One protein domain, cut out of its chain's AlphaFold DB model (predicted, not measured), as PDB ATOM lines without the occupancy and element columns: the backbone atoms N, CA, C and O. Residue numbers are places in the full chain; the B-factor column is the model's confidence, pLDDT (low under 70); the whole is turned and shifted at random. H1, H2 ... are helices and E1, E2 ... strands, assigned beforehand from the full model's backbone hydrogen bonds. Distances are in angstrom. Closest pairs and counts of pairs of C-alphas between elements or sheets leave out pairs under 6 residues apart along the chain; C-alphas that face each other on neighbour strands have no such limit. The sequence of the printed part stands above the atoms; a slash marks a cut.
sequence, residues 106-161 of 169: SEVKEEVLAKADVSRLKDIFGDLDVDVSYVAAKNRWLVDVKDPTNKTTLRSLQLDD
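Overview. This is residues 106 to 161 of the 169 residues of an uncharacterized protein of Leptolyngbya sp. PCC 7376 (UniProt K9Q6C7). A long, twisted slab of three strands, E1, E2 and E3, has two short helices over one face and no named helix over the other: H1 crosses the strands slantwise, and H2 is at one end of the slab, making a corner with H1. The printed part has 56 residues, in the order H1, H2, E1, E2, E3, with mixed class. The sheet runs E1, E2, E3, antiparallel throughout, a meander, each strand the antiparallel neighbour of the one before; with the helices it makes two layers. The whole is compact, with a radius of gyration of the C-alphas of 11.2 A, yet elongated, spanning 34 by 21 by 16 A.

Along the chain. Find C-alpha 129 at (258.079, 45.801, 153.260); from there E1, residues 129 to 135, runs 19.7 A. E2, residues 140 to 146, covers 19.3 A, and E3, residues 153 to 160, runs 20.2 A to C-alpha 160 at (249.405, 63.237, 146.001). Look back to C-alpha 106 at (248.113, 48.118, 145.874) for H1, residues 106 to 113; H2 is residues 116 to 125, 14.5 A long.

Arrangement. E1 and E2 form a hairpin at 161 degrees; look at N 131 and O 144, 2.9 A apart. E2 and E3 form another at 164 degrees, with N 143 and O 157 2.9 A apart. The sheet is twisted, its C-alphas up to 4.0 A off the best plane. H1 is on the sheet at a height of 8.8 A, over E2 and slantwise to it at 56 degrees on the local plane; its closest C-alphas to E1 are Lys 109 and Val 130, 6.7 A apart. H2 is on the sheet too, and its closest C-alphas to E3 are Val 118 and Arg 155, 7.8 A apart. H1 and H2 are close but not clearly touching, about perpendicular at 81 degrees, with the C-alphas of Leu 113 and Ser 119 closest at 6.0 A. In both helices every O i to N i+4 pair is within hydrogen-bond range.

Size, cuts and confidence. The two C-alphas farthest apart, those of Ile 124 and Ala 137, are 34.9 A from each other. The printed part has no cut and no long link. Mean pLDDT of the printed part is 91.1, and no printed residue is under 70.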
ATOM      1  N   SER A 106     247.278  49.001 146.700       92.50
ATOM      2  CA  SER A 106     248.113  48.118 145.874       92.50
ATOM      3  C   SER A 106     248.746  48.843 144.684       92.50
ATOM      4  O   SER A 106     249.917  48.629 144.401       92.50
ATOM      5  N   GLU A 107     248.007  49.744 144.036       92.25
ATOM      6  CA  GLU A 107     248.488  50.516 142.882       92.25
ATOM      7  C   GLU A 107     249.574  51.509 143.314       92.25
ATOM      8  O   GLU A 107     250.602  51.654 142.657       92.25
ATOM      9  N   VAL A 108     249.386  52.143 144.474       93.75
ATOM     10  CA  VAL A 108     250.380  53.038 145.085       93.75
ATOM     11  C   VAL A 108     251.638  52.261 145.480       93.75
ATOM     12  O   VAL A 108     252.752  52.723 145.240       93.75
ATOM     13  N   LYS A 109     251.476  51.058 146.047       93.75
ATOM     14  CA  LYS A 109     252.596  50.168 146.383       93.75
ATOM     15  C   LYS A 109     253.396  49.770 145.142       93.75
ATOM     16  O   LYS A 109     254.623  49.839 145.170       93.75
ATOM     17  N   GLU A 110     252.724  49.385 144.061       92.75
ATOM     18  CA  GLU A 110     253.363  49.045 142.784       92.75
ATOM     19  C   GLU A 110     254.104  50.245 142.178       92.75
ATOM     20  O   GLU A 110     255.267  50.109 141.792       92.75
ATOM     21  N   GLU A 111     253.489  51.436 142.174       92.62
ATOM     22  CA  GLU A 111     254.131  52.675 141.709       92.62
ATOM     23  C   GLU A 111     255.413  52.975 142.497       92.62
ATOM     24  O   GLU A 111     256.436  53.349 141.919       92.62
ATOM     25  N   VAL A 112     255.375  52.806 143.823       94.06
ATOM     26  CA  VAL A 112     256.524  53.048 144.703       94.06
ATOM     27  C   VAL A 112     257.637  52.038 144.463       94.06
ATOM     28  O   VAL A 112     258.792  52.443 144.351       94.06
ATOM     29  N   LEU A 113     257.315  50.751 144.332       92.56
ATOM     30  CA  LEU A 113     258.306  49.706 144.056       92.56
ATOM     31  C   LEU A 113     258.989  49.884 142.691       92.56
ATOM     32  O   LEU A 113     260.161  49.529 142.545       92.56
ATOM     33  N   ALA A 114     258.286  50.470 141.717       92.50
ATOM     34  CA  ALA A 114     258.825  50.790 140.398       92.50
ATOM     35  C   ALA A 114     259.742  52.031 140.378       92.50
ATOM     36  O   ALA A 114     260.399  52.287 139.364       92.50
ATOM     37  N   LYS A 115     259.815  52.825 141.459       93.19
ATOM     38  CA  LYS A 115     260.724  53.981 141.512       93.19
ATOM     39  C   LYS A 115     262.174  53.511 141.581       93.19
ATOM     40  O   LYS A 115     262.527  52.651 142.382       93.19
ATOM     41  N   ALA A 116     263.036  54.132 140.778       92.00
ATOM     42  CA  ALA A 116     264.432  53.723 140.638       92.00
ATOM     43  C   ALA A 116     265.232  53.758 141.956       92.00
ATOM     44  O   ALA A 116     266.153  52.962 142.131       92.00
ATOM     45  N   ASP A 117     264.908  54.667 142.882       92.06
ATOM     46  CA  ASP A 117     265.531  54.715 144.208       92.06
ATOM     47  C   ASP A 117     265.099  53.531 145.085       92.06
ATOM     48  O   ASP A 117     265.945  52.901 145.714       92.06
ATOM     49  N   VAL A 118     263.814  53.173 145.067       93.69
ATOM     50  CA  VAL A 118     263.263  52.032 145.819       93.69
ATOM     51  C   VAL A 118     263.698  50.693 145.225       93.69
ATOM     52  O   VAL A 118     264.059  49.788 145.971       93.69
ATOM     53  N   SER A 119     263.744  50.564 143.898       92.88
ATOM     54  CA  SER A 119     264.245  49.352 143.240       92.88
ATOM     55  C   SER A 119     265.695  49.049 143.637       92.88
ATOM     56  O   SER A 119     266.014  47.910 143.957       92.88
ATOM     57  N   ARG A 120     266.559  50.070 143.741       93.44
ATOM     58  CA  ARG A 120     267.934  49.889 144.243       93.44
ATOM     59  C   ARG A 120     267.977  49.439 145.700       93.44
ATOM     60  O   ARG A 120     268.845  48.656 146.065       93.44
ATOM     61  N   LEU A 121     267.066  49.929 146.544       92.38
ATOM     62  CA  LEU A 121     266.953  49.441 147.921       92.38
ATOM     63  C   LEU A 121     266.532  47.968 147.944       92.38
ATOM     64  O   LEU A 121     267.042  47.210 148.765       92.38
ATOM     65  N   LYS A 122     265.666  47.549 147.014       92.19
ATOM     66  CA  LYS A 122     265.243  46.153 146.880       92.19
ATOM     67  C   LYS A 122     266.427  45.244 146.542       92.19
ATOM     68  O   LYS A 122     266.557  44.173 147.122       92.19
ATOM     69  N   ASP A 123     267.333  45.698 145.681       92.44
ATOM     70  CA  ASP A 123     268.544  44.943 145.330       92.44
ATOM     71  C   ASP A 123     269.498  44.745 146.527       92.44
ATOM     72  O   ASP A 123     270.256  43.777 146.559       92.44
ATOM     73  N   ILE A 124     269.469  45.649 147.516       92.38
ATOM     74  CA  ILE A 124     270.346  45.611 148.701       92.38
ATOM     75  C   ILE A 124     269.712  44.816 149.849       92.38
ATOM     76  O   ILE A 124     270.388  44.012 150.488       92.38
ATOM     77  N   PHE A 125     268.431  45.058 150.134       92.19
ATOM     78  CA  PHE A 125     267.734  44.536 151.317       92.19
ATOM     79  C   PHE A 125     266.781  43.370 151.005       92.19
ATOM     80  O   PHE A 125     266.207  42.786 151.922       92.19
ATOM     81  N   GLY A 126     266.615  43.005 149.732       90.31
ATOM     82  CA  GLY A 126     265.691  41.960 149.299       90.31
ATOM     83  C   GLY A 126     264.246  42.452 149.231       90.31
ATOM     84  O   GLY A 126     263.979  43.593 148.858       90.31
ATOM     85  N   ASP A 127     263.287  41.581 149.550       92.44
ATOM     86  CA  ASP A 127     261.863  41.916 149.472       92.44
ATOM     87  C   ASP A 127     261.457  42.927 150.551       92.44
ATOM     88  O   ASP A 127     261.154  42.583 151.691       92.44
ATOM     89  N   LEU A 128     261.455  44.196 150.153       94.19
ATOM     90  CA  LEU A 128     261.078  45.332 150.983       94.19
ATOM     91  C   LEU A 128     259.630  45.232 151.463       94.19
ATOM     92  O   LEU A 128     258.718  44.914 150.691       94.19
ATOM     93  N   ASP A 129     259.417  45.599 152.722       94.12
ATOM     94  CA  ASP A 129     258.079  45.801 153.260       94.12
ATOM     95  C   ASP A 129     257.609  47.219 152.917       94.12
ATOM     96  O   ASP A 129     258.386  48.171 152.986       94.12
ATOM     97  N   VAL A 130     256.359  47.367 152.486       95.12
ATOM     98  CA  VAL A 130     255.829  48.659 152.025       95.12
ATOM     99  C   VAL A 130     254.477  48.884 152.669       95.12
ATOM    100  O   VAL A 130     253.492  48.246 152.281       95.12
ATOM    101  N   ASP A 131     254.462  49.825 153.604       93.06
ATOM    102  CA  ASP A 131     253.279  50.269 154.323       93.06
ATOM    103  C   ASP A 131     252.705  51.501 153.637       93.06
ATOM    104  O   ASP A 131     253.384  52.513 153.461       93.06
ATOM    105  N   VAL A 132     251.438  51.411 153.241       93.94
ATOM    106  CA  VAL A 132     250.734  52.465 152.512       93.94
ATOM    107  C   VAL A 132     249.550  52.926 153.351       93.94
ATOM    108  O   VAL A 132     248.671  52.130 153.679       93.94
ATOM    109  N   SER A 133     249.503  54.217 153.672       91.62
ATOM    110  CA  SER A 133     248.390  54.834 154.398       91.62
ATOM    111  C   SER A 133     247.885  56.074 153.669       91.62
ATOM    112  O   SER A 133     248.660  56.843 153.099       91.62
ATOM    113  N   TYR A 134     246.567  56.258 153.650       88.44
ATOM    114  CA  TYR A 134     245.931  57.401 153.004       88.44
ATOM    115  C   TYR A 134     245.501  58.436 154.041       88.44
ATOM    116  O   TYR A 134     244.845  58.106 155.028       88.44
ATOM    117  N   VAL A 135     245.845  59.698 153.795       85.38
ATOM    118  CA  VAL A 135     245.481  60.844 154.626       85.38
ATOM    119  C   VAL A 135     244.461  61.684 153.865       85.38
ATOM    120  O   VAL A 135     244.822  62.572 153.088       85.38
ATOM    121  N   ALA A 136     243.176  61.411 154.110       81.12
ATOM    122  CA  ALA A 136     242.057  62.058 153.420       81.12
ATOM    123  C   ALA A 136     242.087  63.590 153.541       81.12
ATOM    124  O   ALA A 136     241.980  64.285 152.537       81.12
ATOM    125  N   ALA A 137     242.382  64.112 154.737       76.94
ATOM    126  CA  ALA A 137     242.467  65.553 155.011       76.94
ATOM    127  C   ALA A 137     243.526  66.305 154.176       76.94
ATOM    128  O   ALA A 137     243.570  67.535 154.179       76.94
ATOM    129  N   LYS A 138     244.443  65.585 153.514       79.12
ATOM    130  CA  LYS A 138     245.487  66.149 152.646       79.12
ATOM    131  C   LYS A 138     245.454  65.585 151.225       79.12
ATOM    132  O   LYS A 138     246.340  65.927 150.448       79.12
ATOM    133  N   ASN A 139     244.475  64.736 150.898       85.06
ATOM    134  CA  ASN A 139     244.373  64.020 149.624       85.06
ATOM    135  C   ASN A 139     245.715  63.391 149.189       85.06
ATOM    136  O   ASN A 139     246.216  63.620 148.084       85.06
ATOM    137  N   ARG A 140     246.361  62.669 150.115       89.94
ATOM    138  CA  ARG A 140     247.749  62.215 149.966       89.94
ATOM    139  C   ARG A 140     247.975  60.834 150.559       89.94
ATOM    140  O   ARG A 140     247.429  60.490 151.602       89.94
ATOM    141  N   TRP A 141     248.865  60.088 149.925       92.00
ATOM    142  CA  TRP A 141     249.413  58.838 150.422       92.00
ATOM    143  C   TRP A 141     250.726  59.071 151.158       92.00
ATOM    144  O   TRP A 141     251.620  59.754 150.649       92.00
ATOM    145  N   LEU A 142     250.840  58.468 152.334       91.81
ATOM    146  CA  LEU A 142     252.094  58.278 153.045       91.81
ATOM    147  C   LEU A 142     252.546  56.841 152.811       91.81
ATOM    148  O   LEU A 142     251.775  55.903 153.029       91.81
ATOM    149  N   VAL A 143     253.778  56.683 152.340       95.12
ATOM    150  CA  VAL A 143     254.348  55.369 152.055       95.12
ATOM    151  C   VAL A 143     255.678  55.226 152.763       95.12
ATOM    152  O   VAL A 143     256.605  55.985 152.481       95.12
ATOM    153  N   ASP A 144     255.769  54.229 153.634       93.94
ATOM    154  CA  ASP A 144     257.012  53.842 154.285       93.94
ATOM    155  C   ASP A 144     257.514  52.533 153.684       93.94
ATOM    156  O   ASP A 144     256.827  51.515 153.675       93.94
ATOM    157  N   VAL A 145     258.743  52.574 153.187       95.00
ATOM    158  CA  VAL A 145     259.483  51.418 152.695       95.00
ATOM    159  C   VAL A 145     260.434  50.983 153.798       95.00
ATOM    160  O   VAL A 145     261.285  51.765 154.232       95.00
ATOM    161  N   LYS A 146     260.292  49.744 154.251       94.62
ATOM    162  CA  LYS A 146     260.975  49.199 155.420       94.62
ATOM    163  C   LYS A 146     261.827  47.990 155.057       94.62
ATOM    164  O   LYS A 146     261.503  47.217 154.154       94.62
ATOM    165  N   ASP A 147     262.907  47.822 155.805       93.00
ATOM    166  CA  ASP A 147     263.700  46.597 155.807       93.00
ATOM    167  C   ASP A 147     262.832  45.439 156.345       93.00
ATOM    168  O   ASP A 147     262.246  45.562 157.430       93.00
ATOM    169  N   PRO A 148     262.728  44.309 155.623       91.25
ATOM    170  CA  PRO A 148     261.911  43.177 156.055       91.25
ATOM    171  C   PRO A 148     262.379  42.547 157.375       91.25
ATOM    172  O   PRO A 148     261.556  41.973 158.090       91.25
ATOM    173  N   THR A 149     263.666  42.662 157.711       90.56
ATOM    174  CA  THR A 149     264.308  41.952 158.828       90.56
ATOM    175  C   THR A 149     264.064  42.639 160.165       90.56
ATOM    176  O   THR A 149     263.723  41.992 161.151       90.56
ATOM    177  N   ASN A 150     264.254  43.957 160.209       90.31
ATOM    178  CA  ASN A 150     264.203  44.750 161.443       90.31
ATOM    179  C   ASN A 150     263.087  45.807 161.432       90.31
ATOM    180  O   ASN A 150     262.958  46.558 162.395       90.31
ATOM    181  N   LYS A 151     262.291  45.876 160.353       88.75
ATOM    182  CA  LYS A 151     261.189  46.833 160.163       88.75
ATOM    183  C   LYS A 151     261.606  48.309 160.218       88.75
ATOM    184  O   LYS A 151     260.747  49.180 160.345       88.75
ATOM    185  N   THR A 152     262.897  48.608 160.074       88.62
ATOM    186  CA  THR A 152     263.407  49.983 160.021       88.62
ATOM    187  C   THR A 152     262.989  50.636 158.714       88.62
ATOM    188  O   THR A 152     263.162  50.058 157.642       88.62
ATOM    189  N   THR A 153     262.477  51.862 158.787       92.06
ATOM    190  CA  THR A 153     262.129  52.651 157.603       92.06
ATOM    191  C   THR A 153     263.389  53.079 156.854       92.06
ATOM    192  O   THR A 153     264.202  53.848 157.362       92.06
ATOM    193  N   LEU A 154     263.535  52.594 155.622       90.44
ATOM    194  CA  LEU A 154     264.613  52.942 154.695       90.44
ATOM    195  C   LEU A 154     264.259  54.184 153.868       90.44
ATOM    196  O   LEU A 154     265.139  54.951 153.469       90.44
ATOM    197  N   ARG A 155     262.966  54.383 153.589       89.62
ATOM    198  CA  ARG A 155     262.465  55.506 152.791       89.62
ATOM    199  C   ARG A 155     261.032  55.850 153.182       89.62
ATOM    200  O   ARG A 155     260.200  54.956 153.250       89.62
ATOM    201  N   SER A 156     260.743  57.140 153.320       91.50
ATOM    202  CA  SER A 156     259.378  57.660 153.453       91.50
ATOM    203  C   SER A 156     259.048  58.554 152.264       91.50
ATOM    204  O   SER A 156     259.852  59.405 151.870       91.50
ATOM    205  N   LEU A 157     257.872  58.356 151.680       89.88
ATOM    206  CA  LEU A 157     257.390  59.063 150.501       89.88
ATOM    207  C   LEU A 157     256.014  59.666 150.770       89.88
ATOM    208  O   LEU A 157     255.191  59.117 151.501       89.88
ATOM    209  N   GLN A 158     255.773  60.800 150.127       91.50
ATOM    210  CA  GLN A 158     254.498  61.498 150.126       91.50
ATOM    211  C   GLN A 158     254.038  61.637 148.678       91.50
ATOM    212  O   GLN A 158     254.742  62.241 147.869       91.50
ATOM    213  N   LEU A 159     252.888  61.056 148.344       89.94
ATOM    214  CA  LEU A 159     252.356  61.040 146.980       89.94
ATOM    215  C   LEU A 159     250.961  61.646 146.974       89.94
ATOM    216  O   LEU A 159     250.069  61.148 147.655       89.94
ATOM    217  N   ASP A 160     250.751  62.694 146.186       89.88
ATOM    218  CA  ASP A 160     249.405  63.237 146.001       89.88
ATOM    219  C   ASP A 160     248.504  62.188 145.353       89.88
ATOM    220  O   ASP A 160     248.942  61.443 144.468       89.88
ATOM    221  N   ASP A 161     247.252  62.122 145.794       88.12
ATOM    222  CA  ASP A 161     246.287  61.212 145.207       88.12
ATOM    223  C   ASP A 161     245.721  61.795 143.914       88.12
ATOM    224  O   ASP A 161     244.940  62.748 143.910       88.12
TER     225      ASP A 161